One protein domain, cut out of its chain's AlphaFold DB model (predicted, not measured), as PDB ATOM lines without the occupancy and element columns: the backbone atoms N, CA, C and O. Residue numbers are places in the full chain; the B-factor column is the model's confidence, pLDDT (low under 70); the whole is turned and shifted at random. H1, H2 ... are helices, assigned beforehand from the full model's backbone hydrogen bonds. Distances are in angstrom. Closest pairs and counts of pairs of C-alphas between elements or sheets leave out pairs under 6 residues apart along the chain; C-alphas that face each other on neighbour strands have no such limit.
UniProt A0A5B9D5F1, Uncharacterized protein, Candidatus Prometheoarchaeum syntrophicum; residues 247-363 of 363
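What this domain is: This is residues 247 to 363 of the 363 residues of an uncharacterized protein of Candidatus Prometheoarchaeum syntrophicum (UniProt A0A5B9D5F1). Three crossed helices, H3, H4 and H5, touch one another as a triangle that makes the core, and H2 packs on H3 on one side while H6 packs on H5 on the other. The longest helix, H4, runs through the length of this body, and the short H1 sits at the end where H4 begins, near the beginning of H2. The printed part has 117 residues with six named helices, H1 to H6 in order along the chain, and no named strand; the class is all helix. The whole is compact, with a radius of gyration of the C-alphas of 13.5 A and spans of 39 by 29 by 25 A.

Where its parts are: H1 is residues 247 to 255, beginning at C-alpha 247 (312.597, 228.157, 204.927). H2 is residues 257 to 267, 15.3 A from first to last C-alpha. H3, residues 273 to 286, is 20.2 A long. H4, residues 290 to 311, is 31.3 A long and begins at C-alpha 290 (309.658, 219.445, 208.904). H5, residues 322 to 335, is 19.9 A long. H6, residues 350 to 361, is 16.7 A long and ends at C-alpha 361 (305.898, 199.887, 201.030).

How they stand to each other: H1 and H2 touch only at the corner by their link, the closest C-alphas being those of Cys 253 and Leu 260, 4.4 A apart. H1 also touches H4, about perpendicular at 83 degrees; H4 does so with residues 290 to 291 alone, and the C-alphas of Glu 250 and Phe 290 are closest, 5.7 A apart. H2 touches H3 at a steep tilt of 49 degrees, opposite ways, closest at the C-alphas of Lys 261 and Ile 276, 6.1 A. H3 and H4 form a helical hairpin, opposite ways at 36 degrees, only just steep; residues 279 to 283 touch residues 293 to 297, closest at the C-alphas of Ala 283 and Val 293, 6.4 A. H5 touches H3 with the C-alphas of Ile 279 and Ile 325 closest, 6.5 A; H3 does so with residues 278 to 282 alone. H4, with residues 292 to 300 alone, touches H5 at a steep tilt of 56 degrees, opposite ways, closest at the C-alphas of Met 296 and Ala 328, 5.5 A. H6 touches H5 at a steep tilt of 56 degrees, the same way, with the C-alphas of Glu 323 and Val 353 4.8 A apart. H1 and H6 are apart. In H1, H2, H3, H4, H5 and H6 every O i to N i+4 pair is within hydrogen-bond range.

The domain as a whole: The two C-alphas farthest apart are those of Trp 248 and Ile 311, 39.1 A. The printed part has no cut and ends at the chain's last residue, 363. The link from H5 to H6, residues 336 to 349, is long. Mean pLDDT of the printed part is 82.2; residues 247 to 248, 311 to 317, 340, 345 to 347 and 363 are under 70.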
ATOM      1  N   ASP A 247     312.332 228.889 203.677       61.62
ATOM      2  CA  ASP A 247     312.597 228.157 204.927       61.62
ATOM      3  C   ASP A 247     311.790 228.684 206.138       61.62
ATOM      4  O   ASP A 247     311.720 228.052 207.188       61.62
ATOM      5  N   TRP A 248     311.121 229.841 206.039       66.94
ATOM      6  CA  TRP A 248     310.382 230.404 207.184       66.94
ATOM      7  C   TRP A 248     309.208 229.537 207.626       66.94
ATOM      8  O   TRP A 248     308.958 229.413 208.823       66.94
ATOM      9  N   LEU A 249     308.504 228.918 206.679       73.88
ATOM     10  CA  LEU A 249     307.411 228.004 206.997       73.88
ATOM     11  C   LEU A 249     307.928 226.739 207.690       73.88
ATOM     12  O   LEU A 249     307.328 226.289 208.666       73.88
ATOM     13  N   GLU A 250     309.041 226.194 207.196       77.38
ATOM     14  CA  GLU A 250     309.733 225.043 207.779       77.38
ATOM     15  C   GLU A 250     310.174 225.375 209.212       77.38
ATOM     16  O   GLU A 250     309.719 224.728 210.156       77.38
ATOM     17  N   ILE A 251     310.901 226.475 209.403       72.94
ATOM     18  CA  ILE A 251     311.357 226.955 210.714       72.94
ATOM     19  C   ILE A 251     310.188 227.220 211.678       72.94
ATOM     20  O   ILE A 251     310.263 226.862 212.858       72.94
ATOM     21  N   GLU A 252     309.107 227.865 211.228       78.94
ATOM     22  CA  GLU A 252     307.935 228.136 212.069       78.94
ATOM     23  C   GLU A 252     307.231 226.849 212.506       78.94
ATOM     24  O   GLU A 252     306.792 226.755 213.655       78.94
ATOM     25  N   CYS A 253     307.129 225.859 211.616       80.62
ATOM     26  CA  CYS A 253     306.511 224.574 211.923       80.62
ATOM     27  C   CYS A 253     307.400 223.704 212.826       80.62
ATOM     28  O   CYS A 253     306.877 223.039 213.719       80.62
ATOM     29  N   GLU A 254     308.727 223.738 212.667       80.81
ATOM     30  CA  GLU A 254     309.655 223.027 213.561       80.81
ATOM     31  C   GLU A 254     309.673 223.625 214.972       80.81
ATOM     32  O   GLU A 254     309.743 222.896 215.963       80.81
ATOM     33  N   LYS A 255     309.572 224.955 215.088       78.38
ATOM     34  CA  LYS A 255     309.576 225.649 216.384       78.38
ATOM     35  C   LYS A 255     308.221 225.638 217.086       78.38
ATOM     36  O   LYS A 255     308.181 225.665 218.316       78.38
ATOM     37  N   ASN A 256     307.112 225.636 216.343       86.56
ATOM     38  CA  ASN A 256     305.773 225.749 216.909       86.56
ATOM     39  C   ASN A 256     304.847 224.622 216.433       86.56
ATOM     40  O   ASN A 256     304.319 224.630 215.320       86.56
ATOM     41  N   SER A 257     304.546 223.704 217.354       85.88
ATOM     42  CA  SER A 257     303.637 222.578 217.114       85.88
ATOM     43  C   SER A 257     302.220 222.980 216.680       85.88
ATOM     44  O   SER A 257     301.558 222.206 215.997       85.88
ATOM     45  N   VAL A 258     301.735 224.175 217.038       88.38
ATOM     46  CA  VAL A 258     300.420 224.673 216.597       88.38
ATOM     47  C   VAL A 258     300.450 225.019 215.112       88.38
ATOM     48  O   VAL A 258     299.516 224.676 214.388       88.38
ATOM     49  N   ASN A 259     301.541 225.635 214.650       86.88
ATOM     50  CA  ASN A 259     301.733 225.964 213.239       86.88
ATOM     51  C   ASN A 259     301.876 224.689 212.405       86.88
ATOM     52  O   ASN A 259     301.218 224.569 211.375       86.88
ATOM     53  N   LEU A 260     302.632 223.701 212.900       88.56
ATOM     54  CA  LEU A 260     302.749 222.391 212.256       88.56
ATOM     55  C   LEU A 260     301.387 221.693 212.115       88.56
ATOM     56  O   LEU A 260     301.048 221.239 211.026       88.56
ATOM     57  N   LYS A 261     300.565 221.662 213.174       90.88
ATOM     58  CA  LYS A 261     299.203 221.093 213.107       90.88
ATOM     59  C   LYS A 261     298.325 221.816 212.089       90.88
ATOM     60  O   LYS A 261     297.617 221.167 211.325       90.88
ATOM     61  N   GLY A 262     298.378 223.150 212.083       86.75
ATOM     62  CA  GLY A 262     297.636 223.976 211.132       86.75
ATOM     63  C   GLY A 262     298.061 223.718 209.686       86.75
ATOM     64  O   GLY A 262     297.203 223.567 208.821       86.75
ATOM     65  N   TYR A 263     299.369 223.603 209.439       90.31
ATOM     66  CA  TYR A 263     299.911 223.268 208.126       90.31
ATOM     67  C   TYR A 263     299.438 221.887 207.662       90.31
ATOM     68  O   TYR A 263     298.826 221.787 206.598       90.31
ATOM     69  N   LEU A 264     299.646 220.846 208.478       90.31
ATOM     70  CA  LEU A 264     299.276 219.468 208.141       90.31
ATOM     71  C   LEU A 264     297.779 219.337 207.843       90.31
ATOM     72  O   LEU A 264     297.424 218.800 206.801       90.31
ATOM     73  N   GLY A 265     296.914 219.904 208.690       86.38
ATOM     74  CA  GLY A 265     295.463 219.844 208.482       86.38
ATOM     75  C   GLY A 265     294.944 220.687 207.322       86.38
ATOM     76  O   GLY A 265     293.852 220.433 206.831       86.38
ATOM     77  N   SER A 266     295.704 221.685 206.866       86.88
ATOM     78  CA  SER A 266     295.356 222.443 205.658       86.88
ATOM     79  C   SER A 266     295.804 221.762 204.365       86.88
ATOM     80  O   SER A 266     295.226 222.019 203.312       86.88
ATOM     81  N   LYS A 267     296.861 220.943 204.437       89.00
ATOM     82  CA  LYS A 267     297.502 220.329 203.271       89.00
ATOM     83  C   LYS A 267     296.995 218.912 202.997       89.00
ATOM     84  O   LYS A 267     296.901 218.541 201.832       89.00
ATOM     85  N   PHE A 268     296.677 218.149 204.039       89.62
ATOM     86  CA  PHE A 268     296.278 216.742 203.955       89.62
ATOM     87  C   PHE A 268     294.842 216.582 204.443       89.62
ATOM     88  O   PHE A 268     294.591 216.482 205.642       89.62
ATOM     89  N   ASN A 269     293.896 216.604 203.504       84.44
ATOM     90  CA  ASN A 269     292.467 216.594 203.821       84.44
ATOM     91  C   ASN A 269     291.984 215.242 204.359       84.44
ATOM     92  O   ASN A 269     290.954 215.208 205.022       84.44
ATOM     93  N   SER A 270     292.693 214.145 204.069       84.12
ATOM     94  CA  SER A 270     292.316 212.805 204.531       84.12
ATOM     95  C   SER A 270     292.798 212.527 205.961       84.12
ATOM     96  O   SER A 270     292.391 211.537 206.565       84.12
ATOM     97  N   LEU A 271     293.668 213.379 206.519       87.00
ATOM     98  CA  LEU A 271     294.166 213.261 207.888       87.00
ATOM     99  C   LEU A 271     293.268 214.040 208.856       87.00
ATOM    100  O   LEU A 271     293.251 215.271 208.866       87.00
ATOM    101  N   GLY A 272     292.581 213.318 209.737       85.62
ATOM    102  CA  GLY A 272     291.679 213.904 210.719       85.62
ATOM    103  C   GLY A 272     292.412 214.561 211.897       85.62
ATOM    104  O   GLY A 272     293.630 214.466 212.074       85.62
ATOM    105  N   PHE A 273     291.647 215.194 212.791       86.12
ATOM    106  CA  PHE A 273     292.194 215.875 213.976       86.12
ATOM    107  C   PHE A 273     293.062 214.961 214.861       86.12
ATOM    108  O   PHE A 273     294.104 215.386 215.370       86.12
ATOM    109  N   PHE A 274     292.642 213.711 215.074       87.56
ATOM    110  CA  PHE A 274     293.393 212.756 215.893       87.56
ATOM    111  C   PHE A 274     294.707 212.336 215.223       87.56
ATOM    112  O   PHE A 274     295.735 212.265 215.900       87.56
ATOM    113  N   ASP A 275     294.699 212.169 213.902       88.50
ATOM    114  CA  ASP A 275     295.870 211.796 213.104       88.50
ATOM    115  C   ASP A 275     296.939 212.881 213.167       88.50
ATOM    116  O   ASP A 275     298.079 212.622 213.552       88.50
ATOM    117  N   ILE A 276     296.547 214.131 212.901       90.69
ATOM    118  CA  ILE A 276     297.441 215.295 212.932       90.69
ATOM    119  C   ILE A 276     298.072 215.464 214.319       90.69
ATOM    120  O   ILE A 276     299.266 215.762 214.440       90.69
ATOM    121  N   ASN A 277     297.298 215.259 215.390       90.06
ATOM    122  CA  ASN A 277     297.819 215.338 216.753       90.06
ATOM    123  C   ASN A 277     298.826 214.225 217.060       90.06
ATOM    124  O   ASN A 277     299.861 214.504 217.669       90.06
ATOM    125  N   ASN A 278     298.553 212.993 216.630       89.75
ATOM    126  CA  ASN A 278     299.448 211.860 216.846       89.75
ATOM    127  C   ASN A 278     300.732 211.983 216.008       89.75
ATOM    128  O   ASN A 278     301.823 211.805 216.549       89.75
ATOM    129  N   ILE A 279     300.628 212.400 214.743       91.56
ATOM    130  CA  ILE A 279     301.759 212.736 213.861       91.56
ATOM    131  C   ILE A 279     302.647 213.802 214.507       91.56
ATOM    132  O   ILE A 279     303.856 213.614 214.652       91.56
ATOM    133  N   THR A 280     302.045 214.903 214.966       91.06
ATOM    134  CA  THR A 280     302.778 215.999 215.616       91.06
ATOM    135  C   THR A 280     303.456 215.531 216.904       91.06
ATOM    136  O   THR A 280     304.582 215.925 217.202       91.06
ATOM    137  N   ARG A 281     302.799 214.662 217.680       89.62
ATOM    138  CA  ARG A 281     303.372 214.091 218.903       89.62
ATOM    139  C   ARG A 281     304.599 213.229 218.599       89.62
ATOM    140  O   ARG A 281     305.630 213.419 219.241       89.62
ATOM    141  N   VAL A 282     304.514 212.341 217.606       88.81
ATOM    142  CA  VAL A 282     305.650 211.517 217.156       88.81
ATOM    143  C   VAL A 282     306.796 212.401 216.665       88.81
ATOM    144  O   VAL A 282     307.942 212.158 217.046       88.81
ATOM    145  N   ALA A 283     306.489 213.457 215.906       88.88
ATOM    146  CA  ALA A 283     307.468 214.429 215.430       88.88
ATOM    147  C   ALA A 283     308.238 215.105 216.574       88.88
ATOM    148  O   ALA A 283     309.467 215.147 216.541       88.88
ATOM    149  N   ILE A 284     307.540 215.572 217.615       87.19
ATOM    150  CA  ILE A 284     308.156 216.248 218.769       87.19
ATOM    151  C   ILE A 284     309.008 215.276 219.591       87.19
ATOM    152  O   ILE A 284     310.163 215.574 219.897       87.19
ATOM    153  N   VAL A 285     308.465 214.102 219.933       89.12
ATOM    154  CA  VAL A 285     309.164 213.099 220.763       89.12
ATOM    155  C   VAL A 285     310.461 212.637 220.099       89.12
ATOM    156  O   VAL A 285     311.466 212.394 220.777       89.12
ATOM    157  N   ASN A 286     310.447 212.540 218.770       86.25
ATOM    158  CA  ASN A 286     311.575 212.074 217.978       86.25
ATOM    159  C   ASN A 286     312.414 213.196 217.371       86.25
ATOM    160  O   ASN A 286     313.414 212.883 216.728       86.25
ATOM    161  N   GLN A 287     312.070 214.467 217.605       86.62
ATOM    162  CA  GLN A 287     312.723 215.636 217.002       86.62
ATOM    163  C   GLN A 287     312.914 215.443 215.488       86.62
ATOM    164  O   GLN A 287     314.042 215.439 214.992       86.62
ATOM    165  N   LEU A 288     311.819 215.148 214.787       87.19
ATOM    166  CA  LEU A 288     311.819 214.991 213.333       87.19
ATOM    167  C   LEU A 288     311.801 216.372 212.672       87.19
ATOM    168  O   LEU A 288     311.099 217.264 213.146       87.19
ATOM    169  N   THR A 289     312.548 216.530 211.580       88.38
ATOM    170  CA  THR A 289     312.543 217.769 210.791       88.38
ATOM    171  C   THR A 289     311.231 217.920 210.029       88.38
ATOM    172  O   THR A 289     310.553 216.929 209.738       88.38
ATOM    173  N   PHE A 290     310.878 219.148 209.654       86.88
ATOM    174  CA  PHE A 290     309.658 219.445 208.904       86.88
ATOM    175  C   PHE A 290     309.533 218.575 207.652       86.88
ATOM    176  O   PHE A 290     308.496 217.949 207.446       86.88
ATOM    177  N   LYS A 291     310.605 218.441 206.862       88.25
ATOM    178  CA  LYS A 291     310.625 217.602 205.649       88.25
ATOM    179  C   LYS A 291     310.252 216.147 205.919       88.25
ATOM    180  O   LYS A 291     309.471 215.565 205.168       88.25
ATOM    181  N   VAL A 292     310.762 215.573 207.009       87.94
ATOM    182  CA  VAL A 292     310.423 214.204 207.424       87.94
ATOM    183  C   VAL A 292     308.955 214.128 207.834       87.94
ATOM    184  O   VAL A 292     308.251 213.219 207.413       87.94
ATOM    185  N   VAL A 293     308.463 215.094 208.610       91.19
ATOM    186  CA  VAL A 293     307.067 215.104 209.071       91.19
ATOM    187  C   VAL A 293     306.086 215.269 207.913       91.19
ATOM    188  O   VAL A 293     305.075 214.573 207.871       91.19
ATOM    189  N   VAL A 294     306.384 216.148 206.954       91.69
ATOM    190  CA  VAL A 294     305.554 216.358 205.761       91.69
ATOM    191  C   VAL A 294     305.510 215.099 204.911       91.69
ATOM    192  O   VAL A 294     304.433 214.694 204.493       91.69
ATOM    193  N   ARG A 295     306.653 214.443 204.695       90.44
ATOM    194  CA  ARG A 295     306.703 213.225 203.885       90.44
ATOM    195  C   ARG A 295     306.040 212.029 204.574       90.44
ATOM    196  O   ARG A 295     305.389 211.229 203.912       90.44
ATOM    197  N   MET A 296     306.146 211.953 205.898       92.00
ATOM    198  CA  MET A 296     305.410 210.986 206.709       92.00
ATOM    199  C   MET A 296     303.898 211.218 206.602       92.00
ATOM    200  O   MET A 296     303.149 210.266 206.409       92.00
ATOM    201  N   ALA A 297     303.444 212.472 206.690       91.75
ATOM    202  CA  ALA A 297     302.037 212.820 206.523       91.75
ATOM    203  C   ALA A 297     301.534 212.535 205.098       91.75
ATOM    204  O   ALA A 297     300.446 211.997 204.958       91.75
ATOM    205  N   GLU A 298     302.336 212.799 204.059       91.50
ATOM    206  CA  GLU A 298     302.023 212.420 202.669       91.50
ATOM    207  C   GLU A 298     301.806 210.911 202.514       91.50
ATOM    208  O   GLU A 298     300.875 210.495 201.830       91.50
ATOM    209  N   LEU A 299     302.654 210.088 203.138       89.94
ATOM    210  CA  LEU A 299     302.517 208.632 203.085       89.94
ATOM    211  C   LEU A 299     301.215 208.177 203.757       89.94
ATOM    212  O   LEU A 299     300.459 207.403 203.182       89.94
ATOM    213  N   LEU A 300     300.929 208.699 204.949       91.00
ATOM    214  CA  LEU A 300     299.721 208.363 205.706       91.00
ATOM    215  C   LEU A 300     298.434 208.853 205.021       91.00
ATOM    216  O   LEU A 300     297.422 208.156 205.042       91.00
ATOM    217  N   ASP A 301     298.477 210.029 204.392       90.00
ATOM    218  CA  ASP A 301     297.372 210.586 203.603       90.00
ATOM    219  C   ASP A 301     297.048 209.677 202.408       90.00
ATOM    220  O   ASP A 301     295.887 209.324 202.200       90.00
ATOM    221  N   ARG A 302     298.076 209.185 201.696       87.25
ATOM    222  CA  ARG A 302     297.911 208.202 200.611       87.25
ATOM    223  C   ARG A 302     297.330 206.881 201.089       87.25
ATOM    224  O   ARG A 302     296.454 206.340 200.425       87.25
ATOM    225  N   VAL A 303     297.783 206.368 202.232       86.06
ATOM    226  CA  VAL A 303     297.240 205.129 202.814       86.06
ATOM    227  C   VAL A 303     295.745 205.280 203.091       86.06
ATOM    228  O   VAL A 303     294.959 204.393 202.759       86.06
ATOM    229  N   LYS A 304     295.324 206.423 203.641       86.31
ATOM    230  CA  LYS A 304     293.901 206.700 203.869       86.31
ATOM    231  C   LYS A 304     293.100 206.830 202.581       86.31
ATOM    232  O   LYS A 304     292.019 206.255 202.502       86.31
ATOM    233  N   GLN A 305     293.630 207.530 201.580       83.62
ATOM    234  CA  GLN A 305     292.988 207.646 200.265       83.62
ATOM    235  C   GLN A 305     292.836 206.275 199.596       83.62
ATOM    236  O   GLN A 305     291.763 205.942 199.106       83.62
ATOM    237  N   HIS A 306     293.864 205.429 199.665       82.31
ATOM    238  CA  HIS A 306     293.805 204.075 199.121       82.31
ATOM    239  C   HIS A 306     292.757 203.197 199.834       82.31
ATOM    240  O   HIS A 306     292.035 202.432 199.197       82.31
ATOM    241  N   ARG A 307     292.610 203.332 201.160       80.44
ATOM    242  CA  ARG A 307     291.555 202.636 201.921       80.44
ATOM    243  C   ARG A 307     290.151 203.131 201.569       80.44
ATOM    244  O   ARG A 307     289.229 202.319 201.499       80.44
ATOM    245  N   GLU A 308     289.989 204.430 201.329       75.75
ATOM    246  CA  GLU A 308     288.732 205.013 200.847       75.75
ATOM    247  C   GLU A 308     288.337 204.427 199.484       75.75
ATOM    248  O   GLU A 308     287.198 203.993 199.317       75.75
ATOM    249  N   GLU A 309     289.282 204.316 198.546       75.75
ATOM    250  CA  GLU A 309     289.050 203.717 197.223       75.75
ATOM    251  C   GLU A 309     288.603 202.245 197.297       75.75
ATOM    252  O   GLU A 309     287.774 201.809 196.496       75.75
ATOM    253  N   LEU A 310     289.121 201.478 198.261       72.38
ATOM    254  CA  LEU A 310     288.829 200.048 198.416       72.38
ATOM    255  C   LEU A 310     287.534 199.752 199.189       72.38
ATOM    256  O   LEU A 310     286.876 198.748 198.913       72.38
ATOM    257  N   ILE A 311     287.188 200.576 200.183       67.06
ATOM    258  CA  ILE A 311     286.132 200.274 201.171       67.06
ATOM    259  C   ILE A 311     284.917 201.208 201.014       67.06
ATOM    260  O   ILE A 311     283.827 200.889 201.488       67.06
ATOM    261  N   GLY A 312     285.062 202.347 200.326       61.09
ATOM    262  CA  GLY A 312     283.988 203.322 200.098       61.09
ATOM    263  C   GLY A 312     283.576 204.131 201.337       61.09
ATOM    264  O   GLY A 312     282.572 204.843 201.297       61.09
ATOM    265  N   ASN A 313     284.325 204.023 202.439       60.12
ATOM    266  CA  ASN A 313     284.105 204.788 203.669       60.12
ATOM    267  C   ASN A 313     284.865 206.121 203.637       60.12
ATOM    268  O   ASN A 313     285.978 206.189 203.125       60.12
ATOM    269  N   GLN A 314     284.293 207.163 204.258       57.66
ATOM    270  CA  GLN A 314     284.949 208.469 204.366       57.66
ATOM    271  C   GLN A 314     286.275 208.369 205.154       57.66
ATOM    272  O   GLN A 314     286.288 207.754 206.227       57.66
ATOM    273  N   PRO A 315     287.353 209.037 204.705       55.19
ATOM    274  CA  PRO A 315     288.709 208.903 205.253       55.19
ATOM    275  C   PRO A 315     288.851 209.434 206.692       55.19
ATOM    276  O   PRO A 315     289.768 209.045 207.421       55.19
ATOM    277  N   ASP A 316     287.908 210.269 207.135       54.22
ATOM    278  CA  ASP A 316     287.825 210.810 208.499       54.22
ATOM    279  C   ASP A 316     287.202 209.843 209.523       54.22
ATOM    280  O   ASP A 316     287.229 210.118 210.725       54.22
ATOM    281  N   SER A 317     286.628 208.721 209.080       59.59
ATOM    282  CA  SER A 317     285.801 207.862 209.942       59.59
ATOM    283  C   SER A 317     286.623 207.026 210.926       59.59
ATOM    284  O   SER A 317     286.147 206.729 212.022       59.59
ATOM    285  N   GLU A 318     287.861 206.673 210.564       73.38
ATOM    286  CA  GLU A 318     288.754 205.869 211.403       73.38
ATOM    287  C   GLU A 318     290.111 206.570 211.597       73.38
ATOM    288  O   GLU A 318     290.788 206.908 210.618       73.38
ATOM    289  N   PRO A 319     290.532 206.835 212.850       82.06
ATOM    290  CA  PRO A 319     291.849 207.394 213.124       82.06
ATOM    291  C   PRO A 319     292.948 206.357 212.855       82.06
ATOM    292  O   PRO A 319     292.777 205.169 213.131       82.06
ATOM    293  N   LEU A 320     294.099 206.823 212.372       85.75
ATOM    294  CA  LEU A 320     295.297 206.008 212.181       85.75
ATOM    295  C   LEU A 320     295.746 205.401 213.508       85.75
ATOM    296  O   LEU A 320     295.752 206.064 214.558       85.75
ATOM    297  N   LYS A 321     296.202 204.150 213.447       87.88
ATOM    298  CA  LYS A 321     296.822 203.505 214.607       87.88
ATOM    299  C   LYS A 321     298.167 204.164 214.924       87.88
ATOM    300  O   LYS A 321     298.844 204.718 214.058       87.88
ATOM    301  N   LYS A 322     298.601 204.104 216.185       85.44
ATOM    302  CA  LYS A 322     299.900 204.686 216.578       85.44
ATOM    303  C   LYS A 322     301.061 203.921 215.946       85.44
ATOM    304  O   LYS A 322     302.054 204.526 215.552       85.44
ATOM    305  N   GLU A 323     300.897 202.611 215.836       86.56
ATOM    306  CA  GLU A 323     301.773 201.646 215.180       86.56
ATOM    307  C   GLU A 323     302.025 202.056 213.723       86.56
ATOM    308  O   GLU A 323     303.162 202.086 213.262       86.56
ATOM    309  N   GLU A 324     300.956 202.459 213.036       88.50
ATOM    310  CA  GLU A 324     300.945 202.892 211.641       88.50
ATOM    311  C   GLU A 324     301.708 204.212 211.443       88.50
ATOM    312  O   GLU A 324     302.568 204.330 210.571       88.50
ATOM    313  N   ILE A 325     301.485 205.195 212.322       89.56
ATOM    314  CA  ILE A 325     302.218 206.472 212.293       89.56
ATOM    315  C   ILE A 325     303.717 206.252 212.567       89.56
ATOM    316  O   ILE A 325     304.569 206.916 211.975       89.56
ATOM    317  N   ILE A 326     304.061 205.306 213.445       88.25
ATOM    318  CA  ILE A 326     305.455 204.948 213.743       88.25
ATOM    319  C   ILE A 326     306.109 204.210 212.571       88.25
ATOM    320  O   ILE A 326     307.271 204.490 212.268       88.25
ATOM    321  N   ALA A 327     305.379 203.321 211.897       87.69
ATOM    322  CA  ALA A 327     305.832 202.669 210.672       87.69
ATOM    323  C   ALA A 327     306.162 203.709 209.588       87.69
ATOM    324  O   ALA A 327     307.277 203.730 209.060       87.69
ATOM    325  N   ALA A 328     305.258 204.667 209.356       89.88
ATOM    326  CA  ALA A 328     305.477 205.765 208.417       89.88
ATOM    327  C   ALA A 328     306.683 206.638 208.798       89.88
ATOM    328  O   ALA A 328     307.476 207.024 207.934       89.88
ATOM    329  N   ALA A 329     306.866 206.927 210.092       88.75
ATOM    330  CA  ALA A 329     308.023 207.670 210.587       88.75
ATOM    331  C   ALA A 329     309.342 206.944 210.283       88.75
ATOM    332  O   ALA A 329     310.302 207.574 209.832       88.75
ATOM    333  N   LYS A 330     309.394 205.623 210.499       87.94
ATOM    334  CA  LYS A 330     310.580 204.804 210.217       87.94
ATOM    335  C   LYS A 330     310.889 204.727 208.725       87.94
ATOM    336  O   LYS A 330     312.037 204.969 208.357       87.94
ATOM    337  N   ILE A 331     309.889 204.457 207.881       86.94
ATOM    338  CA  ILE A 331     310.052 204.412 206.418       86.94
ATOM    339  C   ILE A 331     310.592 205.747 205.916       86.94
ATOM    340  O   ILE A 331     311.565 205.799 205.169       86.94
ATOM    341  N   THR A 332     309.995 206.842 206.379       87.56
ATOM    342  CA  THR A 332     310.380 208.180 205.939       87.56
ATOM    343  C   THR A 332     311.789 208.540 206.413       87.56
ATOM    344  O   THR A 332     312.583 209.073 205.641       87.56
ATOM    345  N   CYS A 333     312.156 208.201 207.652       86.00
ATOM    346  CA  CYS A 333     313.525 208.392 208.133       86.00
ATOM    347  C   CYS A 333     314.535 207.562 207.335       86.00
ATOM    348  O   CYS A 333     315.591 208.084 206.978       86.00
ATOM    349  N   ALA A 334     314.204 206.310 207.005       84.94
ATOM    350  CA  ALA A 334     315.041 205.461 206.164       84.94
ATOM    351  C   ALA A 334     315.206 206.045 204.751       84.94
ATOM    352  O   ALA A 334     316.328 206.100 204.249       84.94
ATOM    353  N   TYR A 335     314.126 206.564 204.155       84.50
ATOM    354  CA  TYR A 335     314.144 207.239 202.854       84.50
ATOM    355  C   TYR A 335     315.089 208.451 202.833       84.50
ATOM    356  O   TYR A 335     315.830 208.645 201.874       84.50
ATOM    357  N   PHE A 336     315.127 209.236 203.913       82.56
ATOM    358  CA  PHE A 336     316.062 210.359 204.061       82.56
ATOM    359  C   PHE A 336     317.458 209.955 204.581       82.56
ATOM    360  O   PHE A 336     318.273 210.825 204.883       82.56
ATOM    361  N   GLY A 337     317.759 208.657 204.714       78.75
ATOM    362  CA  GLY A 337     319.057 208.166 205.197       78.75
ATOM    363  C   GLY A 337     319.328 208.423 206.687       78.75
ATOM    364  O   GLY A 337     320.469 208.320 207.146       78.75
ATOM    365  N   ILE A 338     318.298 208.754 207.468       82.25
ATOM    366  CA  ILE A 338     318.399 209.074 208.892       82.25
ATOM    367  C   ILE A 338     318.441 207.769 209.698       82.25
ATOM    368  O   ILE A 338     317.433 207.094 209.878       82.25
ATOM    369  N   LYS A 339     319.606 207.437 210.269       70.00
ATOM    370  CA  LYS A 339     319.826 206.223 211.090       70.00
ATOM    371  C   LYS A 339     319.282 206.317 212.529       70.00
ATOM    372  O   LYS A 339     319.701 205.564 213.406       70.00
ATOM    373  N   LYS A 340     318.394 207.274 212.809       68.19
ATOM    374  CA  LYS A 340     317.867 207.529 214.156       68.19
ATOM    375  C   LYS A 340     316.845 206.450 214.517       68.19
ATOM    376  O   LYS A 340     315.879 206.249 213.790       68.19
ATOM    377  N   GLN A 341     317.029 205.787 215.659       72.88
ATOM    378  CA  GLN A 341     315.994 204.906 216.203       72.88
ATOM    379  C   GLN A 341     314.804 205.756 216.663       72.88
ATOM    380  O   GLN A 341     314.935 206.580 217.572       72.88
ATOM    381  N   ILE A 342     313.653 205.562 216.018       79.75
ATOM    382  CA  ILE A 342     312.389 206.178 216.426       79.75
ATOM    383  C   ILE A 342     312.011 205.617 217.797       79.75
ATOM    384  O   ILE A 342     311.853 204.409 217.966       79.75
ATOM    385  N   LYS A 343     311.885 206.497 218.789       78.12
ATOM    386  CA  LYS A 343     311.380 206.174 220.119       78.12
ATOM    387  C   LYS A 343     309.928 205.733 220.000       78.12
ATOM    388  O   LYS A 343     309.066 206.502 219.576       78.12
ATOM    389  N   ILE A 344     309.689 204.500 220.417       70.50
ATOM    390  CA  ILE A 344     308.374 203.873 220.478       70.50
ATOM    391  C   ILE A 344     307.798 204.139 221.878       70.50
ATOM    392  O   ILE A 344     308.477 203.915 222.882       70.50
ATOM    393  N   GLU A 345     306.575 204.671 221.966       67.38
ATOM    394  CA  GLU A 345     305.910 204.874 223.263       67.38
ATOM    395  C   GLU A 345     305.512 203.527 223.899       67.38
ATOM    396  O   GLU A 345     305.364 202.514 223.217       67.38
ATOM    397  N   LYS A 346     305.325 203.489 225.226       64.00
ATOM    398  CA  LYS A 346     304.891 202.262 225.917       64.00
ATOM    399  C   LYS A 346     303.507 201.825 225.413       64.00
ATOM    400  O   LYS A 346     302.580 202.631 225.437       64.00
ATOM    401  N   GLY A 347     303.374 200.550 225.041       66.50
ATOM    402  CA  GLY A 347     302.105 199.941 224.617       66.50
ATOM    403  C   GLY A 347     301.909 199.793 223.105       66.50
ATOM    404  O   GLY A 347     300.812 199.433 222.705       66.50
ATOM    405  N   ILE A 348     302.938 200.059 222.294       75.88
ATOM    406  CA  ILE A 348     302.939 199.805 220.846       75.88
ATOM    407  C   ILE A 348     303.566 198.441 220.559       75.88
ATOM    408  O   ILE A 348     304.670 198.160 221.040       75.88
ATOM    409  N   ASP A 349     302.877 197.615 219.774       81.00
ATOM    410  CA  ASP A 349     303.367 196.295 219.376       81.00
ATOM    411  C   ASP A 349     304.353 196.412 218.194       81.00
ATOM    412  O   ASP A 349     303.967 196.855 217.107       81.00
ATOM    413  N   PRO A 350     305.632 196.023 218.357       79.19
ATOM    414  CA  PRO A 350     306.607 196.059 217.270       79.19
ATOM    415  C   PRO A 350     306.238 195.158 216.081       79.19
ATOM    416  O   PRO A 350     306.671 195.448 214.965       79.19
ATOM    417  N   VAL A 351     305.450 194.096 216.290       82.81
ATOM    418  CA  VAL A 351     304.992 193.203 215.214       82.81
ATOM    419  C   VAL A 351     303.962 193.910 214.336       82.81
ATOM    420  O   VAL A 351     304.067 193.859 213.111       82.81
ATOM    421  N   GLU A 352     303.015 194.637 214.935       83.25
ATOM    422  CA  GLU A 352     302.053 195.445 214.175       83.25
ATOM    423  C   GLU A 352     302.744 196.572 213.401       83.25
ATOM    424  O   GLU A 352     302.416 196.797 212.238       83.25
ATOM    425  N   VAL A 353     303.752 197.230 213.991       82.50
ATOM    426  CA  VAL A 353     304.552 198.249 213.285       82.50
ATOM    427  C   VAL A 353     305.195 197.661 212.026       82.50
ATOM    428  O   VAL A 353     305.118 198.276 210.967       82.50
ATOM    429  N   GLN A 354     305.786 196.463 212.106       84.19
ATOM    430  CA  GLN A 354     306.409 195.820 210.942       84.19
ATOM    431  C   GLN A 354     305.388 195.441 209.861       84.19
ATOM    432  O   GLN A 354     305.679 195.550 208.670       84.19
ATOM    433  N   ASN A 355     304.190 195.011 210.262       84.81
ATOM    434  CA  ASN A 355     303.113 194.699 209.325       84.81
ATOM    435  C   ASN A 355     302.664 195.951 208.558       84.81
ATOM    436  O   ASN A 355     302.557 195.895 207.334       84.81
ATOM    437  N   PHE A 356     302.500 197.087 209.246       85.62
ATOM    438  CA  PHE A 356     302.180 198.362 208.597       85.62
ATOM    439  C   PHE A 356     303.325 198.893 207.732       85.62
ATOM    440  O   PHE A 356     303.064 199.470 206.681       85.62
ATOM    441  N   GLU A 357     304.589 198.676 208.117       83.94
ATOM    442  CA  GLU A 357     305.724 199.021 207.253       83.94
ATOM    443  C   GLU A 357     305.630 198.280 205.908       83.94
ATOM    444  O   GLU A 357     305.755 198.892 204.849       83.94
ATOM    445  N   ASN A 358     305.351 196.975 205.948       83.50
ATOM    446  CA  ASN A 358     305.212 196.153 204.746       83.50
ATOM    447  C   ASN A 358     303.984 196.546 203.908       83.50
ATOM    448  O   ASN A 358     304.056 196.517 202.683       83.50
ATOM    449  N   GLU A 359     302.868 196.912 204.541       81.06
ATOM    450  CA  GLU A 359     301.672 197.414 203.851       81.06
ATOM    451  C   GLU A 359     301.983 198.715 203.097       81.06
ATOM    452  O   GLU A 359     301.736 198.801 201.899       81.06
ATOM    453  N   MET A 360     302.605 199.691 203.766       83.94
ATOM    454  CA  MET A 360     302.907 201.004 203.185       83.94
ATOM    455  C   MET A 360     303.960 200.981 202.081       83.94
ATOM    456  O   MET A 360     303.938 201.848 201.219       83.94
ATOM    457  N   ILE A 361     304.901 200.035 202.105       81.69
ATOM    458  CA  ILE A 361     305.898 199.887 201.030       81.69
ATOM    459  C   ILE A 361     305.241 199.422 199.719       81.69
ATOM    460  O   ILE A 361     305.781 199.672 198.643       81.69
ATOM    461  N   ASN A 362     304.091 198.749 199.805       73.31
ATOM    462  CA  ASN A 362     303.361 198.223 198.652       73.31
ATOM    463  C   ASN A 362     302.300 199.196 198.097       73.31
ATOM    464  O   ASN A 362     301.622 198.841 197.132       73.31
ATOM    465  N   ILE A 363     302.165 200.388 198.694       66.62
ATOM    466  CA  ILE A 363     301.288 201.500 198.280       66.62
ATOM    467  C   ILE A 363     302.154 202.591 197.647       66.62
ATOM    468  O   ILE A 363     301.793 203.080 196.551       66.62
TER     469      ILE A 363